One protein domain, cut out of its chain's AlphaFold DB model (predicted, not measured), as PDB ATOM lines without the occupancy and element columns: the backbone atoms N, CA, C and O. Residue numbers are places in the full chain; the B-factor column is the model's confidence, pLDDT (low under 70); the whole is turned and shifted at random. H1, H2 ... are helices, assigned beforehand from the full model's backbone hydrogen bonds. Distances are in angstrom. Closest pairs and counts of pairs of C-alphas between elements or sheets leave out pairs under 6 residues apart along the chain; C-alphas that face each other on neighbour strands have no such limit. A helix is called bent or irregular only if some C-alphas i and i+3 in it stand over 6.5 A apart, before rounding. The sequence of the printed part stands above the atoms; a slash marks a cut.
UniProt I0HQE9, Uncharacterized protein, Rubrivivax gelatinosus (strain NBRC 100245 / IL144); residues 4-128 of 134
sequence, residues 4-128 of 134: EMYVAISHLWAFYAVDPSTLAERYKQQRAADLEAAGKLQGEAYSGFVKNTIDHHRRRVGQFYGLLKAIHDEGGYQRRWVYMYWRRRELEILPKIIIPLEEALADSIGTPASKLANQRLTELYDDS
ATOM      1  N   GLU A   4     -17.162  36.469 -54.358       88.50
ATOM      2  CA  GLU A   4     -16.760  35.072 -54.157       88.50
ATOM      3  C   GLU A   4     -15.457  34.938 -53.353       88.50
ATOM      4  O   GLU A   4     -15.319  34.011 -52.556       88.50
ATOM      5  N   MET A   5     -14.506  35.864 -53.526       92.75
ATOM      6  CA  MET A   5     -13.277  35.888 -52.727       92.75
ATOM      7  C   MET A   5     -13.571  36.270 -51.275       92.75
ATOM      8  O   MET A   5     -13.051  35.645 -50.357       92.75
ATOM      9  N   TYR A   6     -14.440  37.262 -51.067       92.81
ATOM     10  CA  TYR A   6     -14.870  37.657 -49.728       92.81
ATOM     11  C   TYR A   6     -15.555  36.500 -48.989       92.81
ATOM     12  O   TYR A   6     -15.239  36.241 -47.828       92.81
ATOM     13  N   VAL A   7     -16.439  35.762 -49.671       94.00
ATOM     14  CA  VAL A   7     -17.084  34.561 -49.118       94.00
ATOM     15  C   VAL A   7     -16.044  33.497 -48.771       94.00
ATOM     16  O   VAL A   7     -16.072  32.969 -47.664       94.00
ATOM     17  N   ALA A   8     -15.084  33.227 -49.663       96.06
ATOM     18  CA  ALA A   8     -14.033  32.244 -49.405       96.06
ATOM     19  C   ALA A   8     -13.178  32.609 -48.179       96.06
ATOM     20  O   ALA A   8     -12.986  31.777 -47.297       96.06
ATOM     21  N   ILE A   9     -12.719  33.861 -48.087       95.94
ATOM     22  CA  ILE A   9     -11.965  34.372 -46.931       95.94
ATOM     23  C   ILE A   9     -12.804  34.266 -45.650       95.94
ATOM     24  O   ILE A   9     -12.306  33.807 -44.624       95.94
ATOM     25  N   SER A  10     -14.084  34.636 -45.710       96.12
ATOM     26  CA  SER A  10     -14.992  34.580 -44.557       96.12
ATOM     27  C   SER A  10     -15.223  33.148 -44.072       96.12
ATOM     28  O   SER A  10     -15.171  32.899 -42.871       96.12
ATOM     29  N   HIS A  11     -15.424  32.190 -44.983       96.38
ATOM     30  CA  HIS A  11     -15.559  30.772 -44.637       96.38
ATOM     31  C   HIS A  11     -14.292  30.213 -43.990       96.38
ATOM     32  O   HIS A  11     -14.382  29.483 -43.005       96.38
ATOM     33  N   LEU A  12     -13.114  30.584 -44.495       97.94
ATOM     34  CA  LEU A  12     -11.846  30.173 -43.897       97.94
ATOM     35  C   LEU A  12     -11.680  30.738 -42.480       97.94
ATOM     36  O   LEU A  12     -11.335  29.991 -41.565       97.94
ATOM     37  N   TRP A  13     -11.994  32.018 -42.267       98.06
ATOM     38  CA  TRP A  13     -11.971  32.614 -40.929       98.06
ATOM     39  C   TRP A  13     -12.982  31.980 -39.978       98.06
ATOM     40  O   TRP A  13     -12.637  31.716 -38.829       98.06
ATOM     41  N   ALA A  14     -14.198  31.691 -40.443       97.50
ATOM     42  CA  ALA A  14     -15.198  30.988 -39.645       97.50
ATOM     43  C   ALA A  14     -14.713  29.582 -39.260       97.50
ATOM     44  O   ALA A  14     -14.861  29.169 -38.112       97.50
ATOM     45  N   PHE A  15     -14.070  28.870 -40.187       97.62
ATOM     46  CA  PHE A  15     -13.497  27.554 -39.924       97.62
ATOM     47  C   PHE A  15     -12.383  27.602 -38.867       97.62
ATOM     48  O   PHE A  15     -12.372  26.776 -37.946       97.62
ATOM     49  N   TYR A  16     -11.496  28.598 -38.972       97.88
ATOM     50  CA  TYR A  16     -10.418  28.868 -38.018       97.88
ATOM     51  C   TYR A  16     -10.939  29.257 -36.631       97.88
ATOM     52  O   TYR A  16     -10.456  28.741 -35.628       97.88
ATOM     53  N   ALA A  17     -11.958  30.117 -36.567       97.38
ATOM     54  CA  ALA A  17     -12.496  30.657 -35.319       97.38
ATOM     55  C   ALA A  17     -13.120  29.599 -34.393       97.38
ATOM     56  O   ALA A  17     -13.226  29.844 -33.196       97.38
ATOM     57  N   VAL A  18     -13.523  28.440 -34.926       96.94
ATOM     58  CA  VAL A  18     -14.074  27.339 -34.119       96.94
ATOM     59  C   VAL A  18     -13.033  26.784 -33.139       96.94
ATOM     60  O   VAL A  18     -13.338  26.632 -31.963       96.94
ATOM     61  N   ASP A  19     -11.821  26.485 -33.615       95.19
ATOM     62  CA  ASP A  19     -10.690  26.058 -32.781       95.19
ATOM     63  C   ASP A  19      -9.382  26.156 -33.593       95.19
ATOM     64  O   ASP A  19      -9.111  25.283 -34.430       95.19
ATOM     65  N   PRO A  20      -8.569  27.203 -33.367       95.69
ATOM     66  CA  PRO A  20      -7.286  27.389 -34.040       95.69
ATOM     67  C   PRO A  20      -6.265  26.281 -33.771       95.69
ATOM     68  O   PRO A  20      -5.436  25.990 -34.630       95.69
ATOM     69  N   SER A  21      -6.307  25.663 -32.585       96.19
ATOM     70  CA  SER A  21      -5.284  24.703 -32.153       96.19
ATOM     71  C   SER A  21      -5.382  23.364 -32.886       96.19
ATOM     72  O   SER A  21      -4.383  22.665 -33.049       96.19
ATOM     73  N   THR A  22      -6.573  23.035 -33.390       96.06
ATOM     74  CA  THR A  22      -6.870  21.788 -34.107       96.06
ATOM     75  C   THR A  22      -7.132  22.005 -35.600       96.06
ATOM     76  O   THR A  22      -7.591  21.089 -36.284       96.06
ATOM     77  N   LEU A  23      -6.816  23.194 -36.134       97.25
ATOM     78  CA  LEU A  23      -7.102  23.608 -37.513       97.25
ATOM     79  C   LEU A  23      -6.705  22.558 -38.564       97.25
ATOM     80  O   LEU A  23      -7.526  22.174 -39.397       97.25
ATOM     81  N   ALA A  24      -5.449  22.106 -38.523       95.19
ATOM     82  CA  ALA A  24      -4.896  21.162 -39.491       95.19
ATOM     83  C   ALA A  24      -5.621  19.809 -39.453       95.19
ATOM     84  O   ALA A  24      -5.977  19.263 -40.496       95.19
ATOM     85  N   GLU A  25      -5.880  19.292 -38.254       96.19
ATOM     86  CA  GLU A  25      -6.546  18.004 -38.061       96.19
ATOM     87  C   GLU A  25      -8.018  18.070 -38.481       96.19
ATOM     88  O   GLU A  25      -8.489  17.239 -39.256       96.19
ATOM     89  N   ARG A  26      -8.727  19.129 -38.078       97.00
ATOM     90  CA  ARG A  26     -10.106  19.374 -38.515       97.00
ATOM     91  C   ARG A  26     -10.211  19.506 -40.027       97.00
ATOM     92  O   ARG A  26     -11.169  19.015 -40.613       97.00
ATOM     93  N   TYR A  27      -9.241  20.149 -40.673       97.69
ATOM     94  CA  TYR A  27      -9.210  20.234 -42.130       97.69
ATOM     95  C   TYR A  27      -9.015  18.861 -42.783       97.69
ATOM     96  O   TYR A  27      -9.754  18.533 -43.711       97.69
ATOM     97  N   LYS A  28      -8.083  18.036 -42.283       96.12
ATOM     98  CA  LYS A  28      -7.871  16.662 -42.772       96.12
ATOM     99  C   LYS A  28      -9.160  15.834 -42.663       96.12
ATOM    100  O   LYS A  28      -9.562  15.201 -43.641       96.12
ATOM    101  N   GLN A  29      -9.841  15.905 -41.520       96.06
ATOM    102  CA  GLN A  29     -11.110  15.209 -41.271       96.06
ATOM    103  C   GLN A  29     -12.241  15.712 -42.175       96.06
ATOM    104  O   GLN A  29     -12.902  14.908 -42.831       96.06
ATOM    105  N   GLN A  30     -12.429  17.035 -42.266       96.38
ATOM    106  CA  GLN A  30     -13.450  17.632 -43.128       96.38
ATOM    107  C   GLN A  30     -13.219  17.253 -44.591       96.38
ATOM    108  O   GLN A  30     -14.151  16.852 -45.275       96.38
ATOM    109  N   ARG A  31     -11.969  17.305 -45.067       95.44
ATOM    110  CA  ARG A  31     -11.625  16.928 -46.440       95.44
ATOM    111  C   ARG A  31     -11.919  15.454 -46.722       95.44
ATOM    112  O   ARG A  31     -12.413  15.138 -47.799       95.44
ATOM    113  N   ALA A  32     -11.623  14.554 -45.784       94.56
ATOM    114  CA  ALA A  32     -11.950  13.138 -45.934       94.56
ATOM    115  C   ALA A  32     -13.470  12.915 -46.032       94.56
ATOM    116  O   ALA A  32     -13.926  12.212 -46.934       94.56
ATOM    117  N   ALA A  33     -14.250  13.577 -45.170       95.56
ATOM    118  CA  ALA A  33     -15.710  13.535 -45.215       95.56
ATOM    119  C   ALA A  33     -16.270  14.134 -46.520       95.56
ATOM    120  O   ALA A  33     -17.158  13.548 -47.142       95.56
ATOM    121  N   ASP A  34     -15.712  15.258 -46.976       95.81
ATOM    122  CA  ASP A  34     -16.101  15.918 -48.222       95.81
ATOM    123  C   ASP A  34     -15.835  15.020 -49.437       95.81
ATOM    124  O   ASP A  34     -16.665  14.954 -50.340       95.81
ATOM    125  N   LEU A  35     -14.712  14.293 -49.465       93.69
ATOM    126  CA  LEU A  35     -14.399  13.344 -50.538       93.69
ATOM    127  C   LEU A  35     -15.385  12.170 -50.573       93.69
ATOM    128  O   LEU A  35     -15.835  11.781 -51.654       93.69
ATOM    129  N   GLU A  36     -15.757  11.627 -49.412       95.00
ATOM    130  CA  GLU A  36     -16.745  10.546 -49.325       95.00
ATOM    131  C   GLU A  36     -18.139  11.012 -49.773       95.00
ATOM    132  O   GLU A  36     -18.834  10.313 -50.516       95.00
ATOM    133  N   ALA A  37     -18.547  12.211 -49.350       93.88
ATOM    134  CA  ALA A  37     -19.816  12.812 -49.742       93.88
ATOM    135  C   ALA A  37     -19.847  13.140 -51.243       93.88
ATOM    136  O   ALA A  37     -20.811  12.802 -51.932       93.88
ATOM    137  N   ALA A  38     -18.775  13.737 -51.771       93.06
ATOM    138  CA  ALA A  38     -18.662  14.105 -53.177       93.06
ATOM    139  C   ALA A  38     -18.687  12.884 -54.106       93.06
ATOM    140  O   ALA A  38     -19.279  12.959 -55.180       93.06
ATOM    141  N   GLY A  39     -18.126  11.743 -53.684       91.81
ATOM    142  CA  GLY A  39     -18.157  10.491 -54.452       91.81
ATOM    143  C   GLY A  39     -19.565   9.945 -54.731       91.81
ATOM    144  O   GLY A  39     -19.734   9.120 -55.627       91.81
ATOM    145  N   LYS A  40     -20.583  10.421 -54.001       93.25
ATOM    146  CA  LYS A  40     -21.998  10.036 -54.160       93.25
ATOM    147  C   LYS A  40     -22.781  11.000 -55.065       93.25
ATOM    148  O   LYS A  40     -23.941  10.738 -55.373       93.25
ATOM    149  N   LEU A  41     -22.175  12.116 -55.478       94.81
ATOM    150  CA  LEU A  41     -22.813  13.172 -56.266       94.81
ATOM    151  C   LEU A  41     -22.353  13.133 -57.727       94.81
ATOM    152  O   LEU A  41     -21.245  12.704 -58.038       94.81
ATOM    153  N   GLN A  42     -23.191  13.628 -58.640       94.38
ATOM    154  CA  GLN A  42     -22.863  13.756 -60.064       94.38
ATOM    155  C   GLN A  42     -23.329  15.106 -60.624       94.38
ATOM    156  O   GLN A  42     -24.186  15.774 -60.043       94.38
ATOM    157  N   GLY A  43     -22.752  15.509 -61.760       92.12
ATOM    158  CA  GLY A  43     -23.169  16.692 -62.516       92.12
ATOM    159  C   GLY A  43     -23.154  17.989 -61.703       92.12
ATOM    160  O   GLY A  43     -22.175  18.317 -61.027       92.12
ATOM    161  N   GLU A  44     -24.251  18.741 -61.775       92.75
ATOM    162  CA  GLU A  44     -24.378  20.043 -61.115       92.75
ATOM    163  C   GLU A  44     -24.299  19.935 -59.586       92.75
ATOM    164  O   GLU A  44     -23.615  20.748 -58.962       92.75
ATOM    165  N   ALA A  45     -24.885  18.889 -58.992       92.19
ATOM    166  CA  ALA A  45     -24.855  18.658 -57.547       92.19
ATOM    167  C   ALA A  45     -23.423  18.472 -57.022       92.19
ATOM    168  O   ALA A  45     -23.056  19.056 -56.004       92.19
ATOM    169  N   TYR A  46     -22.587  17.732 -57.759       92.38
ATOM    170  CA  TYR A  46     -21.163  17.608 -57.443       92.38
ATOM    171  C   TYR A  46     -20.462  18.971 -57.509       92.38
ATOM    172  O   TYR A  46     -19.754  19.367 -56.585       92.38
ATOM    173  N   SER A  47     -20.692  19.725 -58.589       89.94
ATOM    174  CA  SER A  47     -20.047  21.025 -58.785       89.94
ATOM    175  C   SER A  47     -20.448  22.055 -57.720       89.94
ATOM    176  O   SER A  47     -19.600  22.818 -57.255       89.94
ATOM    177  N   GLY A  48     -21.719  22.055 -57.308       92.31
ATOM    178  CA  GLY A  48     -22.242  22.910 -56.248       92.31
ATOM    179  C   GLY A  48     -21.694  22.523 -54.879       92.31
ATOM    180  O   GLY A  48     -21.321  23.402 -54.107       92.31
ATOM    181  N   PHE A  49     -21.568  21.221 -54.603       94.12
ATOM    182  CA  PHE A  49     -20.968  20.724 -53.367       94.12
ATOM    183  C   PHE A  49     -19.505  21.157 -53.239       94.12
ATOM    184  O   PHE A  49     -19.142  21.828 -52.274       94.12
ATOM    185  N   VAL A  50     -18.675  20.858 -54.247       92.50
ATOM    186  CA  VAL A  50     -17.230  21.138 -54.201       92.50
ATOM    187  C   VAL A  50     -16.949  22.623 -53.974       92.50
ATOM    188  O   VAL A  50     -16.070  22.952 -53.182       92.50
ATOM    189  N   LYS A  51     -17.713  23.524 -54.609       92.75
ATOM    190  CA  LYS A  51     -17.540  24.986 -54.480       92.75
ATOM    191  C   LYS A  51     -17.714  25.520 -53.055       92.75
ATOM    192  O   LYS A  51     -17.218  26.606 -52.771       92.75
ATOM    193  N   ASN A  52     -18.388  24.770 -52.188       92.62
ATOM    194  CA  ASN A  52     -18.667  25.159 -50.807       92.62
ATOM    195  C   ASN A  52     -17.750  24.466 -49.783       92.62
ATOM    196  O   ASN A  52     -17.898  24.684 -48.583       92.62
ATOM    197  N   THR A  53     -16.807  23.633 -50.231       96.69
ATOM    198  CA  THR A  53     -15.859  22.954 -49.335       96.69
ATOM    199  C   THR A  53     -14.762  23.901 -48.850       96.69
ATOM    200  O   THR A  53     -14.342  24.828 -49.554       96.69
ATOM    201  N   ILE A  54     -14.220  23.621 -47.662       97.44
ATOM    202  CA  ILE A  54     -13.056  24.350 -47.132       97.44
ATOM    203  C   ILE A  54     -11.853  24.203 -48.067       97.44
ATOM    204  O   ILE A  54     -11.133  25.176 -48.288       97.44
ATOM    205  N   ASP A  55     -11.662  23.029 -48.675       96.44
ATOM    206  CA  ASP A  55     -10.570  22.811 -49.626       96.44
ATOM    207  C   ASP A  55     -10.681  23.706 -50.869       96.44
ATOM    208  O   ASP A  55      -9.683  24.282 -51.309       96.44
ATOM    209  N   HIS A  56     -11.892  23.892 -51.401       96.19
ATOM    210  CA  HIS A  56     -12.112  24.799 -52.522       96.19
ATOM    211  C   HIS A  56     -11.797  26.250 -52.154       96.19
ATOM    212  O   HIS A  56     -11.088  26.936 -52.898       96.19
ATOM    213  N   HIS A  57     -12.278  26.718 -50.999       97.25
ATOM    214  CA  HIS A  57     -11.991  28.070 -50.525       97.25
ATOM    215  C   HIS A  57     -10.496  28.276 -50.263       97.25
ATOM    216  O   HIS A  57      -9.940  29.265 -50.741       97.25
ATOM    217  N   ARG A  58      -9.819  27.319 -49.610       96.81
ATOM    218  CA  ARG A  58      -8.359  27.325 -49.413       96.81
ATOM    219  C   ARG A  58      -7.635  27.449 -50.749       96.81
ATOM    220  O   ARG A  58      -6.857  28.382 -50.922       96.81
ATOM    221  N   ARG A  59      -7.921  26.565 -51.713       95.00
ATOM    222  CA  ARG A  59      -7.277  26.585 -53.037       95.00
ATOM    223  C   ARG A  59      -7.460  27.934 -53.726       95.00
ATOM    224  O   ARG A  59      -6.509  28.477 -54.281       95.00
ATOM    225  N   ARG A  60      -8.677  28.472 -53.696       95.62
ATOM    226  CA  ARG A  60      -9.012  29.744 -54.337       95.62
ATOM    227  C   ARG A  60      -8.248  30.916 -53.725       95.62
ATOM    228  O   ARG A  60      -7.690  31.733 -54.454       95.62
ATOM    229  N   VAL A  61      -8.226  30.989 -52.398       96.06
ATOM    230  CA  VAL A  61      -7.539  32.051 -51.659       96.06
ATOM    231  C   VAL A  61      -6.021  31.915 -51.816       96.06
ATOM    232  O   VAL A  61      -5.352  32.900 -52.123       96.06
ATOM    233  N   GLY A  62      -5.477  30.698 -51.730       95.38
ATOM    234  CA  GLY A  62      -4.057  30.420 -51.961       95.38
ATOM    235  C   GLY A  62      -3.592  30.809 -53.367       95.38
ATOM    236  O   GLY A  62      -2.571  31.476 -53.515       95.38
ATOM    237  N   GLN A  63      -4.371  30.490 -54.408       94.44
ATOM    238  CA  GLN A  63      -4.076  30.911 -55.785       94.44
ATOM    239  C   GLN A  63      -4.053  32.435 -55.938       94.44
ATOM    240  O   GLN A  63      -3.187  32.976 -56.625       94.44
ATOM    241  N   PHE A  64      -4.984  33.130 -55.289       95.00
ATOM    242  CA  PHE A  64      -5.038  34.585 -55.321       95.00
ATOM    243  C   PHE A  64      -3.814  35.232 -54.669       95.00
ATOM    244  O   PHE A  64      -3.196  36.102 -55.277       95.00
ATOM    245  N   TYR A  65      -3.413  34.783 -53.478       95.31
ATOM    246  CA  TYR A  65      -2.205  35.313 -52.843       95.31
ATOM    247  C   TYR A  65      -0.920  34.871 -53.550       95.31
ATOM    248  O   TYR A  65       0.051  35.621 -53.563       95.31
ATOM    249  N   GLY A  66      -0.923  33.713 -54.218       94.31
ATOM    250  CA  GLY A  66       0.158  33.315 -55.120       94.31
ATOM    251  C   GLY A  66       0.334  34.297 -56.283       94.31
ATOM    252  O   GLY A  66       1.455  34.710 -56.574       94.31
ATOM    253  N   LEU A  67      -0.770  34.738 -56.898       93.38
ATOM    254  CA  LEU A  67      -0.750  35.801 -57.907       93.38
ATOM    255  C   LEU A  67      -0.280  37.134 -57.310       93.38
ATOM    256  O   LEU A  67       0.541  37.819 -57.914       93.38
ATOM    257  N   LEU A  68      -0.761  37.489 -56.115       93.25
ATOM    258  CA  LEU A  68      -0.360  38.724 -55.443       93.25
ATOM    259  C   LEU A  68       1.148  38.749 -55.153       93.25
ATOM    260  O   LEU A  68       1.800  39.764 -55.387       93.25
ATOM    261  N   LYS A  69       1.721  37.615 -54.727       94.19
ATOM    262  CA  LYS A  69       3.171  37.461 -54.556       94.19
ATOM    263  C   LYS A  69       3.918  37.541 -55.883       94.19
ATOM    264  O   LYS A  69       4.978  38.148 -55.932       94.19
ATOM    265  N   ALA A  70       3.380  36.978 -56.965       92.25
ATOM    266  CA  ALA A  70       4.000  37.110 -58.282       92.25
ATOM    267  C   ALA A  70       4.112  38.587 -58.710       92.25
ATOM    268  O   ALA A  70       5.186  39.010 -59.119       92.25
ATOM    269  N   ILE A  71       3.050  39.379 -58.510       91.06
ATOM    270  CA  ILE A  71       3.048  40.833 -58.763       91.06
ATOM    271  C   ILE A  71       4.036  41.555 -57.836       91.06
ATOM    272  O   ILE A  71       4.779  42.432 -58.267       91.06
ATOM    273  N   HIS A  72       4.065  41.183 -56.555       91.94
ATOM    274  CA  HIS A  72       5.018  41.726 -55.588       91.94
ATOM    275  C   HIS A  72       6.482  41.478 -56.001       91.94
ATOM    276  O   HIS A  72       7.341  42.345 -55.811       91.94
ATOM    277  N   ASP A  73       6.761  40.309 -56.578       90.44
ATOM    278  CA  ASP A  73       8.101  39.878 -56.982       90.44
ATOM    279  C   ASP A  73       8.607  40.554 -58.257       90.44
ATOM    280  O   ASP A  73       9.818  40.609 -58.462       90.44
ATOM    281  N   GLU A  74       7.724  41.153 -59.062       89.50
ATOM    282  CA  GLU A  74       8.132  42.067 -60.141       89.50
ATOM    283  C   GLU A  74       8.829  43.331 -59.600       89.50
ATOM    284  O   GLU A  74       9.572  43.998 -60.322       89.50
ATOM    285  N   GLY A  75       8.648  43.640 -58.311       83.50
ATOM    286  CA  GLY A  75       9.344  44.716 -57.618       83.50
ATOM    287  C   GLY A  75       8.845  46.114 -57.993       83.50
ATOM    288  O   GLY A  75       7.707  46.313 -58.410       83.50
ATOM    289  N   GLY A  76       9.688  47.125 -57.761       81.69
ATOM    290  CA  GLY A  76       9.405  48.508 -58.149       81.69
ATOM    291  C   GLY A  76       8.118  49.087 -57.548       81.69
ATOM    292  O   GLY A  76       7.902  49.070 -56.333       81.69
ATOM    293  N   TYR A  77       7.275  49.658 -58.408       82.19
ATOM    294  CA  TYR A  77       6.032  50.323 -58.014       82.19
ATOM    295  C   TYR A  77       4.913  49.318 -57.689       82.19
ATOM    296  O   TYR A  77       4.080  49.583 -56.820       82.19
ATOM    297  N   GLN A  78       4.952  48.134 -58.304       82.31
ATOM    298  CA  GLN A  78       3.999  47.043 -58.114       82.31
ATOM    299  C   GLN A  78       3.989  46.554 -56.664       82.31
ATOM    300  O   GLN A  78       2.922  46.371 -56.081       82.31
ATOM    301  N   ARG A  79       5.167  46.457 -56.032       84.81
ATOM    302  CA  ARG A  79       5.285  46.143 -54.598       84.81
ATOM    303  C   ARG A  79       4.490  47.118 -53.722       84.81
ATOM    304  O   ARG A  79       3.794  46.697 -52.804       84.81
ATOM    305  N   ARG A  80       4.549  48.424 -54.013       83.69
ATOM    306  CA  ARG A  80       3.788  49.440 -53.259       83.69
ATOM    307  C   ARG A  80       2.286  49.324 -53.504       83.69
ATOM    308  O   ARG A  80       1.506  49.533 -52.583       83.69
ATOM    309  N   TRP A  81       1.887  48.974 -54.725       86.56
ATOM    310  CA  TRP A  81       0.480  48.775 -55.082       86.56
ATOM    311  C   TRP A  81      -0.149  47.614 -54.334       86.56
ATOM    312  O   TRP A  81      -1.277  47.739 -53.866       86.56
ATOM    313  N   VAL A  82       0.591  46.517 -54.168       89.38
ATOM    314  CA  VAL A  82       0.148  45.389 -53.346       89.38
ATOM    315  C   VAL A  82      -0.200  45.875 -51.934       89.38
ATOM    316  O   VAL A  82      -1.333  45.723 -51.488       89.38
ATOM    317  N   TYR A  83       0.714  46.563 -51.257       90.50
ATOM    318  CA  TYR A  83       0.470  46.978 -49.871       90.50
ATOM    319  C   TYR A  83      -0.462  48.185 -49.708       90.50
ATOM    320  O   TYR A  83      -0.949  48.433 -48.610       90.50
ATOM    321  N   MET A  84      -0.783  48.902 -50.790       88.12
ATOM    322  CA  MET A  84      -1.827  49.932 -50.774       88.12
ATOM    323  C   MET A  84      -3.225  49.334 -50.554       88.12
ATOM    324  O   MET A  84      -4.078  49.982 -49.951       88.12
ATOM    325  N   TYR A  85      -3.466  48.112 -51.038       85.56
ATOM    326  CA  TYR A  85      -4.785  47.468 -50.991       85.56
ATOM    327  C   TYR A  85      -4.842  46.230 -50.089       85.56
ATOM    328  O   TYR A  85      -5.925  45.871 -49.627       85.56
ATOM    329  N   TRP A  86      -3.704  45.584 -49.834       90.00
ATOM    330  CA  TRP A  86      -3.586  44.409 -48.972       90.00
ATOM    331  C   TRP A  86      -2.599  44.712 -47.855       90.00
ATOM    332  O   TRP A  86      -1.399  44.480 -47.997       90.00
ATOM    333  N   ARG A  87      -3.104  45.276 -46.756       90.31
ATOM    334  CA  ARG A  87      -2.288  45.582 -45.582       90.31
ATOM    335  C   ARG A  87      -2.071  44.315 -44.769       90.31
ATOM    336  O   ARG A  87      -2.604  43.241 -45.072       90.31
ATOM    337  N   ARG A  88      -1.275  44.449 -43.713       92.00
ATOM    338  CA  ARG A  88      -0.868  43.333 -42.866       92.00
ATOM    339  C   ARG A  88      -2.067  42.550 -42.351       92.00
ATOM    340  O   ARG A  88      -2.088  41.329 -42.501       92.00
ATOM    341  N   ARG A  89      -3.105  43.239 -41.859       91.44
ATOM    342  CA  ARG A  89      -4.361  42.618 -41.410       91.44
ATOM    343  C   ARG A  89      -5.022  41.738 -42.472       91.44
ATOM    344  O   ARG A  89      -5.479  40.642 -42.155       91.44
ATOM    345  N   GLU A  90      -5.094  42.191 -43.724       90.69
ATOM    346  CA  GLU A  90      -5.680  41.392 -44.808       90.69
ATOM    347  C   GLU A  90      -4.778  40.215 -45.226       90.69
ATOM    348  O   GLU A  90      -5.272  39.227 -45.774       90.69
ATOM    349  N   LEU A  91      -3.472  40.292 -44.956       95.06
ATOM    350  CA  LEU A  91      -2.495  39.236 -45.234       95.06
ATOM    351  C   LEU A  91      -2.349  38.220 -44.090       95.06
ATOM    352  O   LEU A  91      -1.823  37.134 -44.321       95.06
ATOM    353  N   GLU A  92      -2.862  38.501 -42.888       96.38
ATOM    354  CA  GLU A  92      -2.775  37.596 -41.726       96.38
ATOM    355  C   GLU A  92      -3.394  36.213 -41.955       96.38
ATOM    356  O   GLU A  92      -3.041  35.251 -41.270       96.38
ATOM    357  N   ILE A  93      -4.309  36.089 -42.919       97.31
ATOM    358  CA  ILE A  93      -4.878  34.797 -43.309       97.31
ATOM    359  C   ILE A  93      -3.805  33.820 -43.814       97.31
ATOM    360  O   ILE A  93      -3.987  32.607 -43.705       97.31
ATOM    361  N   LEU A  94      -2.680  34.324 -44.336       97.38
ATOM    362  CA  LEU A  94      -1.581  33.510 -44.847       97.38
ATOM    363  C   LEU A  94      -0.931  32.666 -43.745       97.38
ATOM    364  O   LEU A  94      -1.066  31.441 -43.817       97.38
ATOM    365  N   PRO A  95      -0.296  33.257 -42.711       97.19
ATOM    366  CA  PRO A  95       0.332  32.478 -41.647       97.19
ATOM    367  C   PRO A  95      -0.683  31.758 -40.754       97.19
ATOM    368  O   PRO A  95      -0.373  30.698 -40.220       97.19
ATOM    369  N   LYS A  96      -1.896  32.304 -40.577       97.62
ATOM    370  CA  LYS A  96      -2.885  31.729 -39.649       97.62
ATOM    371  C   LYS A  96      -3.696  30.586 -40.247       97.62
ATOM    372  O   LYS A  96      -4.144  29.721 -39.501       97.62
ATOM    373  N   ILE A  97      -3.937  30.603 -41.560       98.00
ATOM    374  CA  ILE A  97      -4.859  29.660 -42.200       98.00
ATOM    375  C   ILE A  97      -4.243  29.016 -43.435       98.00
ATOM    376  O   ILE A  97      -4.090  27.802 -43.456       98.00
ATOM    377  N   ILE A  98      -3.887  29.785 -44.467       97.56
ATOM    378  CA  ILE A  98      -3.508  29.200 -45.765       97.56
ATOM    379  C   ILE A  98      -2.296  28.283 -45.631       97.56
ATOM    380  O   ILE A  98      -2.390  27.123 -46.017       97.56
ATOM    381  N   ILE A  99      -1.200  28.770 -45.046       96.12
ATOM    382  CA  ILE A  99       0.037  27.993 -44.908       96.12
ATOM    383  C   ILE A  99      -0.201  26.708 -44.086       96.12
ATOM    384  O   ILE A  99       0.072  25.632 -44.625       96.12
ATOM    385  N   PRO A 100      -0.801  26.758 -42.876       96.50
ATOM    386  CA  PRO A 100      -1.144  25.545 -42.129       96.50
ATOM    387  C   PRO A 100      -2.023  24.551 -42.900       96.50
ATOM    388  O   PRO A 100      -1.849  23.340 -42.773       96.50
ATOM    389  N   LEU A 101      -2.974  25.035 -43.707       96.88
ATOM    390  CA  LEU A 101      -3.839  24.162 -44.501       96.88
ATOM    391  C   LEU A 101      -3.111  23.532 -45.703       96.88
ATOM    392  O   LEU A 101      -3.398  22.382 -46.031       96.88
ATOM    393  N   GLU A 102      -2.172  24.233 -46.350       94.19
ATOM    394  CA  GLU A 102      -1.315  23.635 -47.391       94.19
ATOM    395  C   GLU A 102      -0.431  22.521 -46.815       94.19
ATOM    396  O   GLU A 102      -0.283  21.461 -47.425       94.19
ATOM    397  N   GLU A 103       0.132  22.741 -45.626       94.25
ATOM    398  CA  GLU A 103       0.953  21.749 -44.924       94.25
ATOM    399  C   GLU A 103       0.120  20.529 -44.524       94.25
ATOM    400  O   GLU A 103       0.493  19.390 -44.802       94.25
ATOM    401  N   ALA A 104      -1.076  20.759 -43.980       94.12
ATOM    402  CA  ALA A 104      -2.007  19.691 -43.652       94.12
ATOM    403  C   ALA A 104      -2.448  18.886 -44.890       94.12
ATOM    404  O   ALA A 104      -2.595  17.662 -44.813       94.12
ATOM    405  N   LEU A 105      -2.658  19.550 -46.034       93.50
ATOM    406  CA  LEU A 105      -2.991  18.883 -47.292       93.50
ATOM    407  C   LEU A 105      -1.844  17.986 -47.753       93.50
ATOM    408  O   LEU A 105      -2.084  16.815 -48.041       93.50
ATOM    409  N   ALA A 106      -0.630  18.529 -47.804       90.12
ATOM    410  CA  ALA A 106       0.582  17.817 -48.182       90.12
ATOM    411  C   ALA A 106       0.773  16.522 -47.375       90.12
ATOM    412  O   ALA A 106       0.916  15.442 -47.958       90.12
ATOM    413  N   ASP A 107       0.649  16.613 -46.048       88.25
ATOM    414  CA  ASP A 107       0.678  15.451 -45.159       88.25
ATOM    415  C   ASP A 107      -0.390  14.412 -45.532       88.25
ATOM    416  O   ASP A 107      -0.115  13.215 -45.579       88.25
ATOM    417  N   SER A 108      -1.621  14.863 -45.807       85.75
ATOM    418  CA  SER A 108      -2.771  13.980 -46.059       85.75
ATOM    419  C   SER A 108      -2.686  13.194 -47.370       85.75
ATOM    420  O   SER A 108      -3.279  12.123 -47.478       85.75
ATOM    421  N   ILE A 109      -1.962  13.709 -48.368       84.31
ATOM    422  CA  ILE A 109      -1.801  13.069 -49.684       84.31
ATOM    423  C   ILE A 109      -0.405  12.459 -49.872       84.31
ATOM    424  O   ILE A 109      -0.067  12.038 -50.978       84.31
ATOM    425  N   GLY A 110       0.424  12.444 -48.821       76.88
ATOM    426  CA  GLY A 110       1.786  11.907 -48.860       76.88
ATOM    427  C   GLY A 110       2.720  12.640 -49.827       76.88
ATOM    428  O   GLY A 110       3.716  12.072 -50.270       76.88
ATOM    429  N   THR A 111       2.396  13.883 -50.191       78.31
ATOM    430  CA  THR A 111       3.222  14.711 -51.078       78.31
ATOM    431  C   THR A 111       3.808  15.847 -50.256       78.31
ATOM    432  O   THR A 111       3.030  16.585 -49.664       78.31
ATOM    433  N   PRO A 112       5.138  16.038 -50.208       75.06
ATOM    434  CA  PRO A 112       5.734  17.111 -49.420       75.06
ATOM    435  C   PRO A 112       5.160  18.478 -49.799       75.06
ATOM    436  O   PRO A 112       5.033  18.793 -50.986       75.06
ATOM    437  N   ALA A 113       4.858  19.309 -48.798       78.62
ATOM    438  CA  ALA A 113       4.442  20.684 -49.038       78.62
ATOM    439  C   ALA A 113       5.537  21.409 -49.826       78.62
ATOM    440  O   ALA A 113       6.735  21.235 -49.563       78.62
ATOM    441  N   SER A 114       5.140  22.244 -50.786       83.62
ATOM    442  CA  SER A 114       6.101  23.080 -51.497       83.62
ATOM    443  C   SER A 114       6.644  24.136 -50.536       83.62
ATOM    444  O   SER A 114       6.050  25.199 -50.359       83.62
ATOM    445  N   LYS A 115       7.798  23.842 -49.924       83.75
ATOM    446  CA  LYS A 115       8.492  24.761 -49.011       83.75
ATOM    447  C   LYS A 115       8.705  26.128 -49.654       83.75
ATOM    448  O   LYS A 115       8.483  27.143 -49.010       83.75
ATOM    449  N   LEU A 116       9.052  26.146 -50.944       86.00
ATOM    450  CA  LEU A 116       9.230  27.379 -51.706       86.00
ATOM    451  C   LEU A 116       7.919  28.167 -51.850       86.00
ATOM    452  O   LEU A 116       7.932  29.386 -51.731       86.00
ATOM    453  N   ALA A 117       6.788  27.501 -52.098       86.44
ATOM    454  CA  ALA A 117       5.503  28.193 -52.210       86.44
ATOM    455  C   ALA A 117       5.069  28.793 -50.863       86.44
ATOM    456  O   ALA A 117       4.711  29.969 -50.814       86.44
ATOM    457  N   ASN A 118       5.176  28.028 -49.772       90.38
ATOM    458  CA  ASN A 118       4.839  28.509 -48.429       90.38
ATOM    459  C   ASN A 118       5.768  29.643 -47.984       90.38
ATOM    460  O   ASN A 118       5.297  30.649 -47.454       90.38
ATOM    461  N   GLN A 119       7.069  29.527 -48.258       92.44
ATOM    462  CA  GLN A 119       8.038  30.583 -47.976       92.44
ATOM    463  C   GLN A 119       7.686  31.868 -48.728       92.44
ATOM    464  O   GLN A 119       7.648  32.934 -48.128       92.44
ATOM    465  N   ARG A 120       7.336  31.779 -50.014       93.00
ATOM    466  CA  ARG A 120       6.916  32.952 -50.794       93.00
ATOM    467  C   ARG A 120       5.649  33.606 -50.235       93.00
ATOM    468  O   ARG A 120       5.548  34.826 -50.212       93.00
ATOM    469  N   LEU A 121       4.673  32.831 -49.768       94.12
ATOM    470  CA  LEU A 121       3.497  33.406 -49.104       94.12
ATOM    471  C   LEU A 121       3.849  34.038 -47.749       94.12
ATOM    472  O   LEU A 121       3.280  35.066 -47.393       94.12
ATOM    473  N   THR A 122       4.809  33.460 -47.028       94.31
ATOM    474  CA  THR A 122       5.328  34.011 -45.769       94.31
ATOM    475  C   THR A 122       6.020  35.351 -46.013       94.31
ATOM    476  O   THR A 122       5.653  36.339 -45.394       94.31
ATOM    477  N   GLU A 123       6.912  35.421 -47.005       93.50
ATOM    478  CA  GLU A 123       7.577  36.659 -47.433       93.50
ATOM    479  C   GLU A 123       6.570  37.755 -47.789       93.50
ATOM    480  O   GLU A 123       6.757  38.901 -47.406       93.50
ATOM    481  N   LEU A 124       5.472  37.418 -48.481       94.06
ATOM    482  CA  LEU A 124       4.434  38.398 -48.813       94.06
ATOM    483  C   LEU A 124       3.838  39.061 -47.559       94.06
ATOM    484  O   LEU A 124       3.549  40.259 -47.583       94.06
ATOM    485  N   TYR A 125       3.633  38.283 -46.492       95.12
ATOM    486  CA  TYR A 125       3.146  38.771 -45.204       95.12
ATOM    487  C   TYR A 125       4.238  39.516 -44.427       95.12
ATOM    488  O   TYR A 125       3.980  40.595 -43.893       95.12
ATOM    489  N   ASP A 126       5.455  38.986 -44.379       93.44
ATOM    490  CA  ASP A 126       6.554  39.573 -43.613       93.44
ATOM    491  C   ASP A 126       7.023  40.912 -44.196       93.44
ATOM    492  O   ASP A 126       7.276  41.844 -43.434       93.44
ATOM    493  N   ASP A 127       7.027  41.049 -45.526       91.81
ATOM    494  CA  ASP A 127       7.346  42.296 -46.235       91.81
ATOM    495  C   ASP A 127       6.229  43.355 -46.113       91.81
ATOM    496  O   ASP A 127       6.423  44.515 -46.499       91.81
ATOM    497  N   SER A 128       5.051  42.987 -45.587       90.69
ATOM    498  CA  SER A 128       3.957  43.940 -45.403       90.69
ATOM    499  C   SER A 128       4.296  44.967 -44.314       90.69
ATOM    500  O   SER A 128       4.719  44.582 -43.217       90.69
TER     501      SER A 128
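What this domain is: This is residues 4 to 128 of the 134 residues of an uncharacterized protein of Rubrivivax gelatinosus (strain NBRC 100245 / IL144) (UniProt I0HQE9). The longest helix, H4, runs through the middle of an elongated assembly of crossed helices, with the hairpin of H7 and H8 set steeply across it and H1 crossing its first part. H2 and H3 fold back on each other towards one far end, and H5 folds back from H4 at the other. The printed part has 125 residues with eight named helices, H1 to H8 in chain order, and no named strand: all helix. It is compact, with a radius of gyration of the C-alphas of 15.5 A and spans of 50 by 28 by 27 A.

Where its parts are: H1, residues 4 to 18, begins at C-alpha 4 (-16.760, 35.072, -54.157) and is 21.6 A long. H2, 20 to 38, spans 25.9 A with a kink of 35 degrees near residue 27. H3 is 43 to 51, H4 54 to 73, 28.0 A, and H5 76 to 85. H6 is 88 to 91, H7 93 to 108, 21.1 A, and H8 115 to 126, ending at C-alpha 126 (6.554, 39.573, -43.613). H2 and H7 are irregular: C-alphas 21 and 24 are 8.2 A apart, 96 and 99 7.1 A.

How they stand to each other: H4 is the hub, touching H1, H2, H5, H7 and H8. With residues 54 to 61 alone it touches H1 at a steep tilt of 64 degrees; the closest C-alphas, Ala 8 and His 57, are 4.8 A apart. H7 and H8 form a helical hairpin at a shallow tilt of 11 degrees, closest at C-alphas Ile 99 and Asn 118, 6.0 A. H2, with residues 23 to 28 alone, touches H7, C-alphas Ala 24 and Ala 104 being closest at 5.3 A. H3 only just touches H2, with 3 pairs of C-alphas within 8 A, closest Ala 38 and Tyr 46 at 6.1 A. H4 and H5 are a helical hairpin, closest at C-alphas His 72 and Arg 79, 4.5 A. H6 only just touches H8, with 3 pairs within 8 A, C-alphas Leu 91 and Tyr 125 closest at 5.7 A. H3 and H5 are apart. Every O i to N i+4 pair is within hydrogen-bond range in H3, H4 and H8, against 10 of 11 in H1, 13 of 15 in H2, 4 of 6 in H5 and 10 of 12 in H7; H6 is too short for such a pair.

The domain as a whole: The C-alphas farthest apart, Lys 40 and Gly 76, are 49.8 A apart. The printed part has no cut and no long link. Mean pLDDT of the printed part is 92.6, and no printed residue is under 70.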